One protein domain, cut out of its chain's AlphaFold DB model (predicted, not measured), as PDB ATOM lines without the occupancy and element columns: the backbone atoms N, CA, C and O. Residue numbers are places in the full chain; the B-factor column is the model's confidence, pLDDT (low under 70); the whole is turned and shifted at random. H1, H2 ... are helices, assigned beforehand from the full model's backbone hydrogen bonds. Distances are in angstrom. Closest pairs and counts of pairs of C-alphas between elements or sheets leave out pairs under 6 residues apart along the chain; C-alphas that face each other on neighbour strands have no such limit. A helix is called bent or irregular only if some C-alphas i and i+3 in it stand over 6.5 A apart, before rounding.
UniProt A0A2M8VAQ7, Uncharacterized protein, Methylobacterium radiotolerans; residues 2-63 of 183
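What this domain is: This is residues 2 to 63 of the 183 residues of an uncharacterized protein of Methylobacterium radiotolerans (UniProt A0A2M8VAQ7). An open, drawn-out chain of four helices has its longest helix, H3, as a slanting bar, with short H1 packed on its side and H2 set at a steep angle near the bar's first end. Beyond the other end, a long loop runs out, folds back and leads to H4, which touches no other helix; residues 45 to 50 of the loop stick out. The printed part has 62 residues, with H1, H2, H3 and H4 in that order, no named strand, and the class all helix. It is extended, with a radius of gyration of the C-alphas of 16.4 A and spans of 43 by 28 by 18 A.

How they stand to each other: H1, residues 2 to 5, touches H3, residues 25 to 39; their closest C-alphas, of Val 5 and Met 31, are 6.4 A apart. H2, residues 13 to 21, is close to H3 but not clearly touching, the closest C-alphas being those of Leu 20 and Val 28 at 7.2 A. These two run opposite ways at a steep tilt of 53 degrees. H4, residues 54 to 61, is apart from H1, H2 and H3. Every O i to N i+4 pair is within hydrogen-bond range in H4, against 3 of 5 in H2 and 10 of 11 in H3; H1 is too short for such a pair.

Where its parts are: H1 begins at C-alpha 2 (67.917, 78.657, 98.783). H2 measures 13.8 A and is irregular, but only just: C-alphas 14 and 17 are 6.8 A apart. H3 measures 21.1 A from C-alpha 25 (75.470, 82.489, 113.533) to C-alpha 39. H4 measures 10.6 A and ends at C-alpha 61 (91.725, 73.759, 96.208).

The domain as a whole: The two C-alphas farthest apart, of Asn 22 and His 48, are 45.8 A apart. The printed part has no cut; the link from H3 to H4, 14 residues, is long. Mean pLDDT of the printed part is 76.8, with residues 2 to 6 and 41 to 52 under 70.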
ATOM      1  N   ILE A   2      67.951  77.171  98.858       47.59
ATOM      2  CA  ILE A   2      67.917  78.657  98.783       47.59
ATOM      3  C   ILE A   2      66.626  79.266  99.366       47.59
ATOM      4  O   ILE A   2      66.677  80.210 100.143       47.59
ATOM      5  N   GLY A   3      65.463  78.684  99.057       55.28
ATOM      6  CA  GLY A   3      64.168  79.227  99.485       55.28
ATOM      7  C   GLY A   3      63.827  79.061 100.968       55.28
ATOM      8  O   GLY A   3      62.708  79.381 101.336       55.28
ATOM      9  N   SER A   4      64.711  78.515 101.805       58.12
ATOM     10  CA  SER A   4      64.488  78.484 103.261       58.12
ATOM     11  C   SER A   4      65.113  79.689 103.960       58.12
ATOM     12  O   SER A   4      64.561  80.147 104.945       58.12
ATOM     13  N   VAL A   5      66.213  80.226 103.423       63.31
ATOM     14  CA  VAL A   5      67.003  81.286 104.075       63.31
ATOM     15  C   VAL A   5      66.426  82.682 103.808       63.31
ATOM     16  O   VAL A   5      66.607  83.596 104.599       63.31
ATOM     17  N   THR A   6      65.690  82.862 102.707       68.12
ATOM     18  CA  THR A   6      65.171  84.177 102.289       68.12
ATOM     19  C   THR A   6      63.689  84.403 102.601       68.12
ATOM     20  O   THR A   6      63.127  85.389 102.138       68.12
ATOM     21  N   LYS A   7      63.021  83.486 103.315       72.50
ATOM     22  CA  LYS A   7      61.566  83.563 103.560       72.50
ATOM     23  C   LYS A   7      61.164  84.641 104.556       72.50
ATOM     24  O   LYS A   7      60.086  85.204 104.412       72.50
ATOM     25  N   ASP A   8      62.036  84.924 105.515       81.94
ATOM     26  CA  ASP A   8      61.731  85.797 106.651       81.94
ATOM     27  C   ASP A   8      62.441  87.155 106.552       81.94
ATOM     28  O   ASP A   8      62.492  87.906 107.525       81.94
ATOM     29  N   VAL A   9      63.001  87.473 105.378       84.06
ATOM     30  CA  VAL A   9      63.678  88.750 105.131       84.06
ATOM     31  C   VAL A   9      62.624  89.864 105.060       84.06
ATOM     32  O   VAL A   9      61.711  89.767 104.237       84.06
ATOM     33  N   PRO A  10      62.731  90.924 105.884       88.38
ATOM     34  CA  PRO A  10      61.823  92.066 105.823       88.38
ATOM     35  C   PRO A  10      61.854  92.766 104.457       88.38
ATOM     36  O   PRO A  10      62.917  92.895 103.853       88.38
ATOM     37  N   GLU A  11      60.705  93.273 103.996       84.69
ATOM     38  CA  GLU A  11      60.618  94.064 102.753       84.69
ATOM     39  C   GLU A  11      61.213  95.476 102.899       84.69
ATOM     40  O   GLU A  11      61.664  96.066 101.920       84.69
ATOM     41  N   ASP A  12      61.227  96.024 104.118       88.88
ATOM     42  CA  ASP A  12      61.831  97.324 104.420       88.88
ATOM     43  C   ASP A  12      63.358  97.204 104.504       88.88
ATOM     44  O   ASP A  12      63.894  96.584 105.426       88.88
ATOM     45  N   GLU A  13      64.058  97.855 103.570       84.00
ATOM     46  CA  GLU A  13      65.523  97.879 103.484       84.00
ATOM     47  C   GLU A  13      66.192  98.302 104.800       84.00
ATOM     48  O   GLU A  13      67.242  97.768 105.167       84.00
ATOM     49  N   SER A  14      65.580  99.228 105.546       88.38
ATOM     50  CA  SER A  14      66.135  99.724 106.808       88.38
ATOM     51  C   SER A  14      66.029  98.707 107.953       88.38
ATOM     52  O   SER A  14      66.834  98.736 108.889       88.38
ATOM     53  N   ALA A  15      65.094  97.760 107.851       88.12
ATOM     54  CA  ALA A  15      64.858  96.707 108.833       88.12
ATOM     55  C   ALA A  15      65.702  95.444 108.588       88.12
ATOM     56  O   ALA A  15      65.862  94.630 109.500       88.12
ATOM     57  N   VAL A  16      66.291  95.290 107.394       89.19
ATOM     58  CA  VAL A  16      67.060  94.093 107.009       89.19
ATOM     59  C   VAL A  16      68.294  93.890 107.889       89.19
ATOM     60  O   VAL A  16      68.527  92.785 108.375       89.19
ATOM     61  N   LEU A  17      69.092  94.938 108.123       87.00
ATOM     62  CA  LEU A  17      70.328  94.811 108.906       87.00
ATOM     63  C   LEU A  17      70.055  94.505 110.393       87.00
ATOM     64  O   LEU A  17      70.659  93.562 110.908       87.00
ATOM     65  N   PRO A  18      69.147  95.217 111.092       91.94
ATOM     66  CA  PRO A  18      68.755  94.851 112.453       91.94
ATOM     67  C   PRO A  18      68.209  93.423 112.564       91.94
ATOM     68  O   PRO A  18      68.552  92.707 113.501       91.94
ATOM     69  N   TRP A  19      67.399  92.991 111.593       90.62
ATOM     70  CA  TRP A  19      66.874  91.628 111.544       90.62
ATOM     71  C   TRP A  19      67.985  90.583 111.380       90.62
ATOM     72  O   TRP A  19      67.981  89.578 112.092       90.62
ATOM     73  N   LEU A  20      68.961  90.840 110.500       88.56
ATOM     74  CA  LEU A  20      70.098  89.948 110.250       88.56
ATOM     75  C   LEU A  20      70.972  89.782 111.500       88.56
ATOM     76  O   LEU A  20      71.414  88.677 111.804       88.56
ATOM     77  N   LEU A  21      71.195  90.867 112.250       89.12
ATOM     78  CA  LEU A  21      71.973  90.851 113.495       89.12
ATOM     79  C   LEU A  21      71.304  90.043 114.617       89.12
ATOM     80  O   LEU A  21      71.982  89.648 115.563       89.12
ATOM     81  N   ASN A  22      69.998  89.798 114.516       91.94
ATOM     82  CA  ASN A  22      69.237  89.000 115.473       91.94
ATOM     83  C   ASN A  22      69.162  87.504 115.096       91.94
ATOM     84  O   ASN A  22      68.571  86.720 115.837       91.94
ATOM     85  N   GLN A  23      69.730  87.097 113.955       89.00
ATOM     86  CA  GLN A  23      69.751  85.698 113.520       89.00
ATOM     87  C   GLN A  23      70.850  84.888 114.217       89.00
ATOM     88  O   GLN A  23      71.806  85.430 114.778       89.00
ATOM     89  N   SER A  24      70.736  83.558 114.160       89.62
ATOM     90  CA  SER A  24      71.797  82.679 114.648       89.62
ATOM     91  C   SER A  24      73.041  82.762 113.750       89.62
ATOM     92  O   SER A  24      72.957  83.040 112.552       89.62
ATOM     93  N   GLN A  25      74.222  82.478 114.307       87.19
ATOM     94  CA  GLN A  25      75.470  82.489 113.533       87.19
ATOM     95  C   GLN A  25      75.453  81.480 112.372       87.19
ATOM     96  O   GLN A  25      76.044  81.750 111.329       87.19
ATOM     97  N   ALA A  26      74.779  80.338 112.540       87.62
ATOM     98  CA  ALA A  26      74.648  79.333 111.487       87.62
ATOM     99  C   ALA A  26      73.849  79.879 110.294       87.62
ATOM    100  O   ALA A  26      74.305  79.767 109.159       87.62
ATOM    101  N   ASP A  27      72.733  80.564 110.556       86.88
ATOM    102  CA  ASP A  27      71.876  81.126 109.505       86.88
ATOM    103  C   ASP A  27      72.582  82.251 108.738       86.88
ATOM    104  O   ASP A  27      72.510  82.322 107.511       86.88
ATOM    105  N   VAL A  28      73.335  83.103 109.445       88.44
ATOM    106  CA  VAL A  28      74.140  84.163 108.813       88.44
ATOM    107  C   VAL A  28      75.227  83.565 107.917       88.44
ATOM    108  O   VAL A  28      75.462  84.076 106.820       88.44
ATOM    109  N   LEU A  29      75.885  82.482 108.348       88.62
ATOM    110  CA  LEU A  29      76.895  81.794 107.542       88.62
ATOM    111  C   LEU A  29      76.288  81.100 106.321       88.62
ATOM    112  O   LEU A  29      76.862  81.203 105.239       88.62
ATOM    113  N   ASP A  30      75.126  80.463 106.456       85.81
ATOM    114  CA  ASP A  30      74.412  79.858 105.330       85.81
ATOM    115  C   ASP A  30      73.989  80.921 104.307       85.81
ATOM    116  O   ASP A  30      74.178  80.754 103.099       85.81
ATOM    117  N   MET A  31      73.488  82.062 104.777       85.75
ATOM    118  CA  MET A  31      73.106  83.180 103.918       85.75
ATOM    119  C   MET A  31      74.326  83.805 103.231       85.75
ATOM    120  O   MET A  31      74.299  84.053 102.025       85.75
ATOM    121  N   LEU A  32      75.438  83.978 103.953       87.62
ATOM    122  CA  LEU A  32      76.709  84.417 103.381       87.62
ATOM    123  C   LEU A  32      77.240  83.416 102.348       87.62
ATOM    124  O   LEU A  32      77.718  83.831 101.294       87.62
ATOM    125  N   ALA A  33      77.146  82.111 102.602       88.06
ATOM    126  CA  ALA A  33      77.546  81.077 101.652       88.06
ATOM    127  C   ALA A  33      76.718  81.162 100.362       88.06
ATOM    128  O   ALA A  33      77.272  81.129  99.261       88.06
ATOM    129  N   VAL A  34      75.403  81.372 100.476       84.00
ATOM    130  CA  VAL A  34      74.532  81.597  99.315       84.00
ATOM    131  C   VAL A  34      74.943  82.870  98.570       84.00
ATOM    132  O   VAL A  34      75.163  82.817  97.359       84.00
ATOM    133  N   LEU A  35      75.126  83.996  99.263       85.25
ATOM    134  CA  LEU A  35      75.488  85.276  98.642       85.25
ATOM    135  C   LEU A  35      76.869  85.236  97.978       85.25
ATOM    136  O   LEU A  35      77.040  85.718  96.861       85.25
ATOM    137  N   THR A  36      77.852  84.620  98.628       84.69
ATOM    138  CA  THR A  36      79.197  84.453  98.067       84.69
ATOM    139  C   THR A  36      79.182  83.513  96.866       84.69
ATOM    140  O   THR A  36      79.844  83.819  95.876       84.69
ATOM    141  N   SER A  37      78.370  82.448  96.867       80.00
ATOM    142  CA  SER A  37      78.230  81.563  95.701       80.00
ATOM    143  C   SER A  37      77.768  82.316  94.444       80.00
ATOM    144  O   SER A  37      78.265  82.044  93.354       80.00
ATOM    145  N   LEU A  38      76.915  83.341  94.593       77.88
ATOM    146  CA  LEU A  38      76.464  84.198  93.486       77.88
ATOM    147  C   LEU A  38      77.586  85.066  92.897       77.88
ATOM    148  O   LEU A  38      77.505  85.489  91.744       77.88
ATOM    149  N   THR A  39      78.647  85.329  93.663       76.88
ATOM    150  CA  THR A  39      79.810  86.097  93.188       76.88
ATOM    151  C   THR A  39      80.838  85.239  92.453       76.88
ATOM    152  O   THR A  39      81.673  85.771  91.720       76.88
ATOM    153  N   ILE A  40      80.765  83.911  92.589       71.38
ATOM    154  CA  ILE A  40      81.699  82.973  91.968       71.38
ATOM    155  C   ILE A  40      81.094  82.487  90.646       71.38
ATOM    156  O   ILE A  40      80.343  81.518  90.601       71.38
ATOM    157  N   TYR A  41      81.435  83.140  89.536       66.50
ATOM    158  CA  TYR A  41      80.996  82.717  88.202       66.50
ATOM    159  C   TYR A  41      82.145  82.701  87.190       66.50
ATOM    160  O   TYR A  41      83.065  83.520  87.235       66.50
ATOM    161  N   ARG A  42      82.089  81.761  86.232       60.12
ATOM    162  CA  ARG A  42      83.064  81.672  85.133       60.12
ATOM    163  C   ARG A  42      82.706  82.709  84.078       60.12
ATOM    164  O   ARG A  42      82.002  82.408  83.117       60.12
ATOM    165  N   ARG A  43      83.154  83.955  84.245       61.38
ATOM    166  CA  ARG A  43      83.057  84.940  83.161       61.38
ATOM    167  C   ARG A  43      84.205  84.713  82.192       61.38
ATOM    168  O   ARG A  43      85.336  85.084  82.482       61.38
ATOM    169  N   ARG A  44      83.904  84.158  81.019       54.31
ATOM    170  CA  ARG A  44      84.840  84.215  79.897       54.31
ATOM    171  C   ARG A  44      84.845  85.664  79.399       54.31
ATOM    172  O   ARG A  44      83.845  86.111  78.835       54.31
ATOM    173  N   SER A  45      85.897  86.436  79.673       53.00
ATOM    174  CA  SER A  45      86.004  87.782  79.107       53.00
ATOM    175  C   SER A  45      86.252  87.663  77.606       53.00
ATOM    176  O   SER A  45      87.224  87.061  77.167       53.00
ATOM    177  N   ASN A  46      85.358  88.234  76.808       54.28
ATOM    178  CA  ASN A  46      85.530  88.427  75.365       54.28
ATOM    179  C   ASN A  46      86.476  89.599  75.035       54.28
ATOM    180  O   ASN A  46      86.872  89.771  73.885       54.28
ATOM    181  N   ALA A  47      86.837  90.406  76.034       51.66
ATOM    182  CA  ALA A  47      87.881  91.414  75.935       51.66
ATOM    183  C   ALA A  47      89.262  90.783  76.174       51.66
ATOM    184  O   ALA A  47      89.376  89.838  76.951       51.66
ATOM    185  N   HIS A  48      90.304  91.361  75.567       52.00
ATOM    186  CA  HIS A  48      91.731  90.997  75.668       52.00
ATOM    187  C   HIS A  48      92.331  91.106  77.098       52.00
ATOM    188  O   HIS A  48      93.537  91.269  77.263       52.00
ATOM    189  N   GLY A  49      91.503  91.069  78.143       56.12
ATOM    190  CA  GLY A  49      91.921  91.032  79.539       56.12
ATOM    191  C   GLY A  49      92.231  89.608  79.994       56.12
ATOM    192  O   GLY A  49      91.679  88.640  79.474       56.12
ATOM    193  N   ALA A  50      93.126  89.487  80.974       57.97
ATOM    194  CA  ALA A  50      93.478  88.203  81.565       57.97
ATOM    195  C   ALA A  50      92.233  87.525  82.160       57.97
ATOM    196  O   ALA A  50      91.552  88.100  83.011       57.97
ATOM    197  N   GLU A  51      91.953  86.299  81.715       61.25
ATOM    198  CA  GLU A  51      90.852  85.496  82.241       61.25
ATOM    199  C   GLU A  51      91.050  85.287  83.745       61.25
ATOM    200  O   GLU A  51      92.088  84.801  84.212       61.25
ATOM    201  N   THR A  52      90.053  85.682  84.529       61.78
ATOM    202  CA  THR A  52      90.087  85.536  85.976       61.78
ATOM    203  C   THR A  52      89.879  84.059  86.323       61.78
ATOM    204  O   THR A  52      88.746  83.606  86.477       61.78
ATOM    205  N   LYS A  53      90.974  83.293  86.434       72.12
ATOM    206  CA  LYS A  53      91.023  81.847  86.756       72.12
ATOM    207  C   LYS A  53      90.497  81.484  88.164       72.12
ATOM    208  O   LYS A  53      90.974  80.535  88.776       72.12
ATOM    209  N   HIS A  54      89.568  82.250  88.738       73.31
ATOM    210  CA  HIS A  54      89.071  82.064  90.106       73.31
ATOM    211  C   HIS A  54      88.435  80.692  90.317       73.31
ATOM    212  O   HIS A  54      88.707  80.050  91.325       73.31
ATOM    213  N   LEU A  55      87.644  80.223  89.351       73.88
ATOM    214  CA  LEU A  55      87.025  78.904  89.437       73.88
ATOM    215  C   LEU A  55      88.030  77.770  89.266       73.88
ATOM    216  O   LEU A  55      87.928  76.802  90.003       73.88
ATOM    217  N   ASP A  56      89.026  77.917  88.388       77.00
ATOM    218  CA  ASP A  56      90.078  76.900  88.231       77.00
ATOM    219  C   ASP A  56      90.960  76.807  89.496       77.00
ATOM    220  O   ASP A  56      91.411  75.730  89.880       77.00
ATOM    221  N   ARG A  57      91.177  77.936  90.193       77.56
ATOM    222  CA  ARG A  57      91.842  77.978  91.511       77.56
ATOM    223  C   ARG A  57      91.020  77.272  92.571       77.56
ATOM    224  O   ARG A  57      91.547  76.445  93.305       77.56
ATOM    225  N   LEU A  58      89.743  77.629  92.660       80.31
ATOM    226  CA  LEU A  58      88.842  77.080  93.659       80.31
ATOM    227  C   LEU A  58      88.663  75.575  93.457       80.31
ATOM    228  O   LEU A  58      88.777  74.831  94.422       80.31
ATOM    229  N   SER A  59      88.482  75.119  92.217       80.06
ATOM    230  CA  SER A  59      88.355  73.696  91.909       80.06
ATOM    231  C   SER A  59      89.622  72.911  92.237       80.06
ATOM    232  O   SER A  59      89.510  71.802  92.746       80.06
ATOM    233  N   GLY A  60      90.812  73.482  92.024       81.06
ATOM    234  CA  GLY A  60      92.069  72.873  92.468       81.06
ATOM    235  C   GLY A  60      92.198  72.779  93.994       81.06
ATOM    236  O   GLY A  60      92.724  71.793  94.497       81.06
ATOM    237  N   LEU A  61      91.697  73.770  94.739       83.88
ATOM    238  CA  LEU A  61      91.725  73.759  96.208       83.88
ATOM    239  C   LEU A  61      90.763  72.736  96.817       83.88
ATOM    240  O   LEU A  61      91.092  72.124  97.828       83.88
ATOM    241  N   VAL A  62      89.579  72.568  96.224       84.44
ATOM    242  CA  VAL A  62      88.565  71.621  96.716       84.44
ATOM    243  C   VAL A  62      88.661  70.233  96.069       84.44
ATOM    244  O   VAL A  62      87.782  69.408  96.296       84.44
ATOM    245  N   ASP A  63      89.692  69.988  95.252       82.88
ATOM    246  CA  ASP A  63      89.865  68.765  94.449       82.88
ATOM    247  C   ASP A  63      88.589  68.383  93.664       82.88
ATOM    248  O   ASP A  63      88.125  67.239  93.640       82.88
TER     249      ASP A  63